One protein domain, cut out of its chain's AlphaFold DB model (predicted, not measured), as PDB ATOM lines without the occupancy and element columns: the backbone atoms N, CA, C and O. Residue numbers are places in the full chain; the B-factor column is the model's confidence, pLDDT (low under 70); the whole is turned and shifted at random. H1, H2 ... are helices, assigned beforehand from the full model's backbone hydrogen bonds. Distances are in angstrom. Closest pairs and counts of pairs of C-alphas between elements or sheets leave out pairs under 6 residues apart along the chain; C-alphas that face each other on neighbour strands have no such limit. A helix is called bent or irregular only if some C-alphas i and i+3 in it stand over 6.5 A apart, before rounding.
ATOM      1  N   ALA A   3     -32.175  -6.051 -38.716       42.84
ATOM      2  CA  ALA A   3     -33.620  -6.230 -38.821       42.84
ATOM      3  C   ALA A   3     -34.019  -7.373 -39.777       42.84
ATOM      4  O   ALA A   3     -34.941  -8.113 -39.454       42.84
ATOM      5  N   GLU A   4     -33.293  -7.583 -40.886       44.97
ATOM      6  CA  GLU A   4     -33.506  -8.738 -41.787       44.97
ATOM      7  C   GLU A   4     -33.295 -10.072 -41.064       44.97
ATOM      8  O   GLU A   4     -34.160 -10.941 -41.110       44.97
ATOM      9  N   HIS A   5     -32.235 -10.181 -40.257       53.03
ATOM     10  CA  HIS A   5     -31.987 -11.383 -39.463       53.03
ATOM     11  C   HIS A   5     -33.112 -11.690 -38.467       53.03
ATOM     12  O   HIS A   5     -33.411 -12.852 -38.232       53.03
ATOM     13  N   ALA A   6     -33.772 -10.689 -37.881       53.56
ATOM     14  CA  ALA A   6     -34.859 -10.940 -36.934       53.56
ATOM     15  C   ALA A   6     -36.120 -11.509 -37.617       53.56
ATOM     16  O   ALA A   6     -36.793 -12.360 -37.030       53.56
ATOM     17  N   SER A   7     -36.416 -11.076 -38.847       60.12
ATOM     18  CA  SER A   7     -37.547 -11.590 -39.630       60.12
ATOM     19  C   SER A   7     -37.297 -13.025 -40.105       60.12
ATOM     20  O   SER A   7     -38.164 -13.882 -39.937       60.12
ATOM     21  N   ASP A   8     -36.087 -13.319 -40.589       67.25
ATOM     22  CA  ASP A   8     -35.692 -14.678 -40.986       67.25
ATOM     23  C   ASP A   8     -35.712 -15.641 -39.790       67.25
ATOM     24  O   ASP A   8     -36.167 -16.785 -39.894       67.25
ATOM     25  N   ASN A   9     -35.286 -15.157 -38.617       67.75
ATOM     26  CA  ASN A   9     -35.336 -15.919 -37.373       67.75
ATOM     27  C   ASN A   9     -36.764 -16.285 -36.976       67.75
ATOM     28  O   ASN A   9     -36.983 -17.401 -36.508       67.75
ATOM     29  N   LYS A  10     -37.721 -15.371 -37.171       71.25
ATOM     30  CA  LYS A  10     -39.135 -15.609 -36.878       71.25
ATOM     31  C   LYS A  10     -39.694 -16.721 -37.765       71.25
ATOM     32  O   LYS A  10     -40.156 -17.729 -37.233       71.25
ATOM     33  N   SER A  11     -39.560 -16.600 -39.087       74.81
ATOM     34  CA  SER A  11     -40.064 -17.613 -40.025       74.81
ATOM     35  C   SER A  11     -39.407 -18.984 -39.818       74.81
ATOM     36  O   SER A  11     -40.079 -20.015 -39.867       74.81
ATOM     37  N   ALA A  12     -38.104 -19.018 -39.512       75.88
ATOM     38  CA  ALA A  12     -37.386 -20.259 -39.214       75.88
ATOM     39  C   ALA A  12     -37.832 -20.925 -37.897       75.88
ATOM     40  O   ALA A  12     -37.745 -22.156 -37.764       75.88
ATOM     41  N   LEU A  13     -38.282 -20.130 -36.919       79.56
ATOM     42  CA  LEU A  13     -38.849 -20.628 -35.669       79.56
ATOM     43  C   LEU A  13     -40.253 -21.191 -35.897       79.56
ATOM     44  O   LEU A  13     -40.521 -22.325 -35.506       79.56
ATOM     45  N   GLU A  14     -41.116 -20.428 -36.566       83.19
ATOM     46  CA  GLU A  14     -42.515 -20.781 -36.842       83.19
ATOM     47  C   GLU A  14     -42.615 -22.079 -37.641       83.19
ATOM     48  O   GLU A  14     -43.324 -23.005 -37.241       83.19
ATOM     49  N   GLY A  15     -41.796 -22.215 -38.692       80.00
ATOM     50  CA  GLY A  15     -41.723 -23.445 -39.482       80.00
ATOM     51  C   GLY A  15     -41.258 -24.670 -38.685       80.00
ATOM     52  O   GLY A  15     -41.581 -25.796 -39.047       80.00
ATOM     53  N   SER A  16     -40.522 -24.479 -37.584       77.88
ATOM     54  CA  SER A  16     -40.083 -25.579 -36.717       77.88
ATOM     55  C   SER A  16     -41.044 -25.896 -35.579       77.88
ATOM     56  O   SER A  16     -41.009 -27.008 -35.056       77.88
ATOM     57  N   LEU A  17     -41.812 -24.906 -35.133       80.38
ATOM     58  CA  LEU A  17     -42.729 -25.021 -34.004       80.38
ATOM     59  C   LEU A  17     -44.123 -25.468 -34.449       80.38
ATOM     60  O   LEU A  17     -44.864 -26.004 -33.631       80.38
ATOM     61  N   GLY A  18     -44.487 -25.235 -35.716       81.06
ATOM     62  CA  GLY A  18     -45.837 -25.499 -36.223       81.06
ATOM     63  C   GLY A  18     -46.903 -24.577 -35.619       81.06
ATOM     64  O   GLY A  18     -48.088 -24.891 -35.674       81.06
ATOM     65  N   ARG A  19     -46.481 -23.463 -35.013       84.38
ATOM     66  CA  ARG A  19     -47.313 -22.403 -34.429       84.38
ATOM     67  C   ARG A  19     -46.611 -21.056 -34.597       84.38
ATOM     68  O   ARG A  19     -45.385 -21.030 -34.739       84.38
ATOM     69  N   ASP A  20     -47.363 -19.964 -34.499       82.12
ATOM     70  CA  ASP A  20     -46.802 -18.612 -34.457       82.12
ATOM     71  C   ASP A  20     -45.813 -18.443 -33.293       82.12
ATOM     72  O   ASP A  20     -46.052 -18.899 -32.165       82.12
ATOM     73  N   ALA A  21     -44.695 -17.769 -33.566       80.88
ATOM     74  CA  ALA A  21     -43.682 -17.483 -32.560       80.88
ATOM     75  C   ALA A  21     -44.132 -16.286 -31.716       80.88
ATOM     76  O   ALA A  21     -44.323 -15.178 -32.222       80.88
ATOM     77  N   ASN A  22     -44.276 -16.498 -30.409       84.62
ATOM     78  CA  ASN A  22     -44.625 -15.415 -29.489       84.62
ATOM     79  C   ASN A  22     -43.383 -14.576 -29.107       84.62
ATOM     80  O   ASN A  22     -42.243 -14.928 -29.420       84.62
ATOM     81  N   GLY A  23     -43.586 -13.469 -28.385       83.50
ATOM     82  CA  GLY A  23     -42.489 -12.583 -27.970       83.50
ATOM     83  C   GLY A  23     -41.394 -13.273 -27.142       83.50
ATOM     84  O   GLY A  23     -40.217 -12.956 -27.300       83.50
ATOM     85  N   THR A  24     -41.756 -14.262 -26.318       87.06
ATOM     86  CA  THR A  24     -40.806 -15.055 -25.517       87.06
ATOM     87  C   THR A  24     -39.982 -15.991 -26.396       87.06
ATOM     88  O   THR A  24     -38.765 -16.067 -26.230       87.06
ATOM     89  N   ASP A  25     -40.615 -16.640 -27.375       86.19
ATOM     90  CA  ASP A  25     -39.947 -17.525 -28.335       86.19
ATOM     91  C   ASP A  25     -38.897 -16.754 -29.160       86.19
ATOM     92  O   ASP A  25     -37.750 -17.191 -29.305       86.19
ATOM     93  N   LEU A  26     -39.262 -15.558 -29.637       84.38
ATOM     94  CA  LEU A  26     -38.365 -14.668 -30.381       84.38
ATOM     95  C   LEU A  26     -37.220 -14.135 -29.512       84.38
ATOM     96  O   LEU A  26     -36.074 -14.071 -29.964       84.38
ATOM     97  N   TYR A  27     -37.498 -13.797 -28.253       84.81
ATOM     98  CA  TYR A  27     -36.467 -13.364 -27.309       84.81
ATOM     99  C   TYR A  27     -35.472 -14.483 -26.992       84.81
ATOM    100  O   TYR A  27     -34.262 -14.258 -26.949       84.81
ATOM    101  N   MET A  28     -35.953 -15.719 -26.852       84.81
ATOM    102  CA  MET A  28     -35.082 -16.884 -26.732       84.81
ATOM    103  C   MET A  28     -34.221 -17.094 -27.976       84.81
ATOM    104  O   MET A  28     -33.035 -17.390 -27.837       84.81
ATOM    105  N   ALA A  29     -34.782 -16.927 -29.174       84.19
ATOM    106  CA  ALA A  29     -34.025 -17.015 -30.421       84.19
ATOM    107  C   ALA A  29     -32.943 -15.934 -30.520       84.19
ATOM    108  O   ALA A  29     -31.868 -16.193 -31.052       84.19
ATOM    109  N   HIS A  30     -33.183 -14.749 -29.959       81.31
ATOM    110  CA  HIS A  30     -32.166 -13.706 -29.862       81.31
ATOM    111  C   HIS A  30     -31.040 -14.080 -28.884       81.31
ATOM    112  O   HIS A  30     -29.868 -13.875 -29.181       81.31
ATOM    113  N   PHE A  31     -31.389 -14.661 -27.733       83.56
ATOM    114  CA  PHE A  31     -30.429 -14.984 -26.675       83.56
ATOM    115  C   PHE A  31     -29.604 -16.254 -26.946       83.56
ATOM    116  O   PHE A  31     -28.405 -16.282 -26.685       83.56
ATOM    117  N   LEU A  32     -30.237 -17.313 -27.459       82.81
ATOM    118  CA  LEU A  32     -29.611 -18.619 -27.718       82.81
ATOM    119  C   LEU A  32     -29.247 -18.837 -29.195       82.81
ATOM    120  O   LEU A  32     -28.651 -19.860 -29.534       82.81
ATOM    121  N   GLY A  33     -29.648 -17.924 -30.079       83.44
ATOM    122  CA  GLY A  33     -29.698 -18.161 -31.520       83.44
ATOM    123  C   GLY A  33     -30.901 -19.026 -31.926       83.44
ATOM    124  O   GLY A  33     -31.475 -19.756 -31.113       83.44
ATOM    125  N   ILE A  34     -31.264 -19.000 -33.216       83.62
ATOM    126  CA  ILE A  34     -32.392 -19.783 -33.766       83.62
ATOM    127  C   ILE A  34     -32.242 -21.276 -33.450       83.62
ATOM    128  O   ILE A  34     -33.182 -21.914 -32.983       83.62
ATOM    129  N   GLY A  35     -31.059 -21.847 -33.701       85.12
ATOM    130  CA  GLY A  35     -30.810 -23.277 -33.489       85.12
ATOM    131  C   GLY A  35     -30.939 -23.680 -32.019       85.12
ATOM    132  O   GLY A  35     -31.543 -24.708 -31.707       85.12
ATOM    133  N   GLY A  36     -30.436 -22.837 -31.113       87.62
ATOM    134  CA  GLY A  36     -30.564 -23.031 -29.672       87.62
ATOM    135  C   GLY A  36     -32.017 -22.946 -29.205       87.62
ATOM    136  O   GLY A  36     -32.474 -23.825 -28.477       87.62
ATOM    137  N   ALA A  37     -32.765 -21.949 -29.681       88.62
ATOM    138  CA  ALA A  37     -34.177 -21.778 -29.349       88.62
ATOM    139  C   ALA A  37     -35.055 -22.915 -29.885       88.62
ATOM    140  O   ALA A  37     -35.866 -23.444 -29.130       88.62
ATOM    141  N   LYS A  38     -34.845 -23.368 -31.129       90.00
ATOM    142  CA  LYS A  38     -35.539 -24.545 -31.686       90.00
ATOM    143  C   LYS A  38     -35.322 -25.774 -30.808       90.00
ATOM    144  O   LYS A  38     -36.285 -26.382 -30.350       90.00
ATOM    145  N   LYS A  39     -34.058 -26.090 -30.494       90.00
ATOM    146  CA  LYS A  39     -33.716 -27.212 -29.606       90.00
ATOM    147  C   LYS A  39     -34.366 -27.056 -28.229       90.00
ATOM    148  O   LYS A  39     -34.854 -28.039 -27.680       90.00
ATOM    149  N   PHE A  40     -34.373 -25.847 -27.672       91.25
ATOM    150  CA  PHE A  40     -34.927 -25.588 -26.345       91.25
ATOM    151  C   PHE A  40     -36.434 -25.810 -26.328       91.25
ATOM    152  O   PHE A  40     -36.927 -26.541 -25.475       91.25
ATOM    153  N   LEU A  41     -37.163 -25.201 -27.265       90.56
ATOM    154  CA  LEU A  41     -38.621 -25.274 -27.316       90.56
ATOM    155  C   LEU A  41     -39.088 -26.704 -27.600       90.56
ATOM    156  O   LEU A  41     -39.988 -27.191 -26.920       90.56
ATOM    157  N   SER A  42     -38.416 -27.420 -28.508       90.56
ATOM    158  CA  SER A  42     -38.684 -28.844 -28.732       90.56
ATOM    159  C   SER A  42     -38.374 -29.694 -27.495       90.56
ATOM    160  O   SER A  42     -39.157 -30.573 -27.142       90.56
ATOM    161  N   ALA A  43     -37.260 -29.449 -26.797       91.44
ATOM    162  CA  ALA A  43     -36.938 -30.177 -25.568       91.44
ATOM    163  C   ALA A  43     -37.947 -29.886 -24.446       91.44
ATOM    164  O   ALA A  43     -38.325 -30.796 -23.715       91.44
ATOM    165  N   MET A  44     -38.422 -28.644 -24.343       92.44
ATOM    166  CA  MET A  44     -39.399 -28.218 -23.343       92.44
ATOM    167  C   MET A  44     -40.774 -28.835 -23.596       92.44
ATOM    168  O   MET A  44     -41.432 -29.236 -22.642       92.44
ATOM    169  N   ALA A  45     -41.188 -28.945 -24.863       89.44
ATOM    170  CA  ALA A  45     -42.429 -29.618 -25.238       89.44
ATOM    171  C   ALA A  45     -42.425 -31.105 -24.843       89.44
ATOM    172  O   ALA A  45     -43.453 -31.634 -24.437       89.44
ATOM    173  N   ASN A  46     -41.263 -31.763 -24.920       91.19
ATOM    174  CA  ASN A  46     -41.112 -33.172 -24.550       91.19
ATOM    175  C   ASN A  46     -40.942 -33.382 -23.037       91.19
ATOM    176  O   ASN A  46     -41.551 -34.278 -22.461       91.19
ATOM    177  N   ASN A  47     -40.085 -32.591 -22.387       92.06
ATOM    178  CA  ASN A  47     -39.824 -32.685 -20.954       92.06
ATOM    179  C   ASN A  47     -39.555 -31.293 -20.350       92.06
ATOM    180  O   ASN A  47     -38.398 -30.868 -20.255       92.06
ATOM    181  N   PRO A  48     -40.596 -30.585 -19.881       91.50
ATOM    182  CA  PRO A  48     -40.447 -29.233 -19.340       91.50
ATOM    183  C   PRO A  48     -39.631 -29.189 -18.037       91.50
ATOM    184  O   PRO A  48     -39.049 -28.152 -17.714       91.50
ATOM    185  N   GLY A  49     -39.565 -30.305 -17.301       92.25
ATOM    186  CA  GLY A  49     -38.809 -30.442 -16.055       92.25
ATOM    187  C   GLY A  49     -37.316 -30.724 -16.248       92.25
ATOM    188  O   GLY A  49     -36.569 -30.715 -15.271       92.25
ATOM    189  N   ALA A  50     -36.858 -30.960 -17.481       93.12
ATOM    190  CA  ALA A  50     -35.458 -31.261 -17.752       93.12
ATOM    191  C   ALA A  50     -34.536 -30.086 -17.388       93.12
ATOM    192  O   ALA A  50     -34.860 -28.919 -17.620       93.12
ATOM    193  N   SER A  51     -33.352 -30.409 -16.863       93.62
ATOM    194  CA  SER A  51     -32.296 -29.434 -16.583       93.62
ATOM    195  C   SER A  51     -31.826 -28.766 -17.875       93.62
ATOM    196  O   SER A  51     -31.226 -29.403 -18.748       93.62
ATOM    197  N   ALA A  52     -32.047 -27.455 -17.985       89.94
ATOM    198  CA  ALA A  52     -31.617 -26.686 -19.146       89.94
ATOM    199  C   ALA A  52     -30.087 -26.604 -19.240       89.94
ATOM    200  O   ALA A  52     -29.525 -26.614 -20.335       89.94
ATOM    201  N   ALA A  53     -29.403 -26.578 -18.093       91.69
ATOM    202  CA  ALA A  53     -27.946 -26.539 -18.031       91.69
ATOM    203  C   ALA A  53     -27.299 -27.801 -18.626       91.69
ATOM    204  O   ALA A  53     -26.243 -27.717 -19.249       91.69
ATOM    205  N   SER A  54     -27.959 -28.955 -18.493       90.88
ATOM    206  CA  SER A  54     -27.489 -30.222 -19.068       90.88
ATOM    207  C   SER A  54     -27.638 -30.257 -20.593       90.88
ATOM    208  O   SER A  54     -26.833 -30.878 -21.281       90.88
ATOM    209  N   LEU A  55     -28.651 -29.577 -21.138       87.31
ATOM    210  CA  LEU A  55     -28.934 -29.541 -22.580       87.31
ATOM    211  C   LEU A  55     -28.148 -28.454 -23.329       87.31
ATOM    212  O   LEU A  55     -27.921 -28.586 -24.541       87.31
ATOM    213  N   PHE A  56     -27.743 -27.400 -22.611       89.81
ATOM    214  CA  PHE A  56     -27.064 -26.212 -23.136       89.81
ATOM    215  C   PHE A  56     -25.850 -25.810 -22.271       89.81
ATOM    216  O   PHE A  56     -25.824 -24.705 -21.725       89.81
ATOM    217  N   PRO A  57     -24.812 -26.660 -22.151       89.75
ATOM    218  CA  PRO A  57     -23.699 -26.432 -21.223       89.75
ATOM    219  C   PRO A  57     -22.875 -25.175 -21.542       89.75
ATOM    220  O   PRO A  57     -22.477 -24.459 -20.627       89.75
ATOM    221  N   GLN A  58     -22.662 -24.852 -22.824       88.12
ATOM    222  CA  GLN A  58     -21.963 -23.622 -23.223       88.12
ATOM    223  C   GLN A  58     -22.744 -22.363 -22.817       88.12
ATOM    224  O   GLN A  58     -22.184 -21.461 -22.193       88.12
ATOM    225  N   ALA A  59     -24.046 -22.315 -23.118       84.69
ATOM    226  CA  ALA A  59     -24.894 -21.180 -22.755       84.69
ATOM    227  C   ALA A  59     -25.040 -21.048 -21.232       84.69
ATOM    228  O   ALA A  59     -25.014 -19.932 -20.712       84.69
ATOM    229  N   ALA A  60     -25.124 -22.175 -20.518       89.50
ATOM    230  CA  ALA A  60     -25.169 -22.222 -19.061       89.50
ATOM    231  C   ALA A  60     -23.864 -21.750 -18.408       89.50
ATOM    232  O   ALA A  60     -23.909 -21.057 -17.393       89.50
ATOM    233  N   GLY A  61     -22.715 -22.078 -19.005       88.31
ATOM    234  CA  GLY A  61     -21.407 -21.597 -18.563       88.31
ATOM    235  C   GLY A  61     -21.272 -20.080 -18.693       88.31
ATOM    236  O   GLY A  61     -20.871 -19.422 -17.736       88.31
ATOM    237  N   ALA A  62     -21.669 -19.524 -19.842       88.56
ATOM    238  CA  ALA A  62     -21.607 -18.084 -20.089       88.56
ATOM    239  C   ALA A  62     -22.667 -17.288 -19.301       88.56
ATOM    240  O   ALA A  62     -22.424 -16.150 -18.915       88.56
ATOM    241  N   ASN A  63     -23.832 -17.885 -19.026       88.12
ATOM    242  CA  ASN A  63     -24.985 -17.193 -18.442       88.12
ATOM    243  C   ASN A  63     -25.511 -17.891 -17.180       88.12
ATOM    244  O   ASN A  63     -26.692 -18.242 -17.087       88.12
ATOM    245  N   ARG A  64     -24.646 -18.087 -16.175       90.81
ATOM    246  CA  ARG A  64     -25.007 -18.869 -14.976       90.81
ATOM    247  C   ARG A  64     -26.252 -18.355 -14.248       90.81
ATOM    248  O   ARG A  64     -27.043 -19.159 -13.777       90.81
ATOM    249  N   SER A  65     -26.466 -17.041 -14.188       88.38
ATOM    250  CA  SER A  65     -27.621 -16.436 -13.500       88.38
ATOM    251  C   SER A  65     -28.980 -16.779 -14.128       88.38
ATOM    252  O   SER A  65     -30.014 -16.666 -13.466       88.38
ATOM    253  N   ILE A  66     -28.988 -17.186 -15.399       88.06
ATOM    254  CA  ILE A  66     -30.190 -17.595 -16.130       88.06
ATOM    255  C   ILE A  66     -30.421 -19.097 -16.001       88.06
ATOM    256  O   ILE A  66     -31.560 -19.519 -15.830       88.06
ATOM    257  N   PHE A  67     -29.353 -19.895 -16.060       90.94
ATOM    258  CA  PHE A  67     -29.439 -21.358 -16.059       90.94
ATOM    259  C   PHE A  67     -29.408 -21.988 -14.665       90.94
ATOM    260  O   PHE A  67     -29.814 -23.138 -14.517       90.94
ATOM    261  N   TYR A  68     -28.979 -21.247 -13.644       92.88
ATOM    262  CA  TYR A  68     -28.912 -21.714 -12.264       92.88
ATOM    263  C   TYR A  68     -29.703 -20.791 -11.329       92.88
ATOM    264  O   TYR A  68     -29.902 -19.598 -11.583       92.88
ATOM    265  N   ALA A  69     -30.223 -21.359 -10.250       90.88
ATOM    266  CA  ALA A  69     -30.787 -20.613  -9.135       90.88
ATOM    267  C   ALA A  69     -29.670 -20.103  -8.205       90.88
ATOM    268  O   ALA A  69     -28.517 -20.518  -8.307       90.88
ATOM    269  N   SER A  70     -30.008 -19.199  -7.284       88.06
ATOM    270  CA  SER A  70     -29.037 -18.602  -6.351       88.06
ATOM    271  C   SER A  70     -28.372 -19.632  -5.431       88.06
ATOM    272  O   SER A  70     -27.258 -19.418  -4.973       88.06
ATOM    273  N   ASN A  71     -29.032 -20.770  -5.201       90.12
ATOM    274  CA  ASN A  71     -28.496 -21.923  -4.472       90.12
ATOM    275  C   ASN A  71     -27.630 -22.856  -5.349       90.12
ATOM    276  O   ASN A  71     -27.273 -23.947  -4.914       90.12
ATOM    277  N   GLY A  72     -27.342 -22.471  -6.595       88.38
ATOM    278  CA  GLY A  72     -26.543 -23.246  -7.543       88.38
ATOM    279  C   GLY A  72     -27.284 -24.386  -8.244       88.38
ATOM    280  O   GLY A  72     -26.690 -25.039  -9.100       88.38
ATOM    281  N   GLN A  73     -28.565 -24.625  -7.941       92.44
ATOM    282  CA  GLN A  73     -29.338 -25.685  -8.593       92.44
ATOM    283  C   GLN A  73     -29.643 -25.329 -10.055       92.44
ATOM    284  O   GLN A  73     -29.997 -24.177 -10.334       92.44
ATOM    285  N   PRO A  74     -29.522 -26.278 -11.003       93.00
ATOM    286  CA  PRO A  74     -29.877 -26.028 -12.391       93.00
ATOM    287  C   PRO A  74     -31.384 -25.794 -12.517       93.00
ATOM    288  O   PRO A  74     -32.198 -26.515 -11.943       93.00
ATOM    289  N   ARG A  75     -31.762 -24.775 -13.285       93.75
ATOM    290  CA  ARG A  75     -33.163 -24.474 -13.585       93.75
ATOM    291  C   ARG A  75     -33.684 -25.407 -14.677       93.75
ATOM    292  O   ARG A  75     -32.953 -25.797 -15.593       93.75
ATOM    293  N   SER A  76     -34.970 -25.733 -14.583       95.56
ATOM    294  CA  SER A  76     -35.674 -26.467 -15.630       95.56
ATOM    295  C   SER A  76     -35.918 -25.590 -16.861       95.56
ATOM    296  O   SER A  76     -35.895 -24.357 -16.779       95.56
ATOM    297  N   LEU A  77     -36.197 -26.221 -18.003       93.69
ATOM    298  CA  LEU A  77     -36.594 -25.516 -19.227       93.69
ATOM    299  C   LEU A  77     -37.823 -24.625 -18.988       93.69
ATOM    300  O   LEU A  77     -37.804 -23.447 -19.345       93.69
ATOM    301  N   SER A  78     -38.848 -25.145 -18.305       93.62
ATOM    302  CA  SER A  78     -40.052 -24.372 -17.970       93.62
ATOM    303  C   SER A  78     -39.755 -23.152 -17.097       93.62
ATOM    304  O   SER A  78     -40.267 -22.067 -17.368       93.62
ATOM    305  N   ALA A  79     -38.885 -23.291 -16.092       93.25
ATOM    306  CA  ALA A  79     -38.541 -22.201 -15.182       93.25
ATOM    307  C   ALA A  79     -37.761 -21.080 -15.883       93.25
ATOM    308  O   ALA A  79     -37.907 -19.904 -15.542       93.25
ATOM    309  N   ILE A  80     -36.918 -21.427 -16.858       92.25
ATOM    310  CA  ILE A  80     -36.213 -20.434 -17.677       92.25
ATOM    311  C   ILE A  80     -37.190 -19.730 -18.618       92.25
ATOM    312  O   ILE A  80     -37.156 -18.503 -18.711       92.25
TER     313      ILE A  80
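AT A GLANCE: This is residues 3 to 80 of the 175 residues of an uncharacterized protein of Diploscapter pachys (UniProt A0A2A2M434). A bent helix, H2, stands in the middle, with H1 packed on one side and short helices H3 to H6 clustered with loops on the other. The printed part has 78 residues, six named helices and no named strand: all helix. It is compact, radius of gyration of the C-alphas 12.7 A, spanning 39 by 26 by 18 A.

IN THESE COORDINATES: H2, residues 23 to 46, was assigned as one helix by its hydrogen bonds but is bent, C-alphas 31 and 34 being 8.8 A apart; its arms are H2a, 23 to 31, and H2b, 34 to 46. H1, 3 to 17, 21.4 A long, begins at (-33.620, -6.230, -38.821). H3 is 52 to 55, H4 57 to 62, H5 64 to 67, and H6 77 to 80, ending at (-36.213, -20.434, -17.677).

HOW THE PARTS SIT: H2b touches H1 at a shallow 26 degrees, the same way; closest C-alphas Asn 9 and Ile 34, 6.1 A. H2b touches H6 with residues 40 to 44 alone; closest C-alphas Met 44 and Leu 77, 5.7 A. O i to N i+4 pairs are within hydrogen-bond range throughout H2a, H2b and H4, and 10 of 11 in H1.

THE WHOLE: The printed part has no cut and no long link; pLDDT is under 70 at residues 3 to 9.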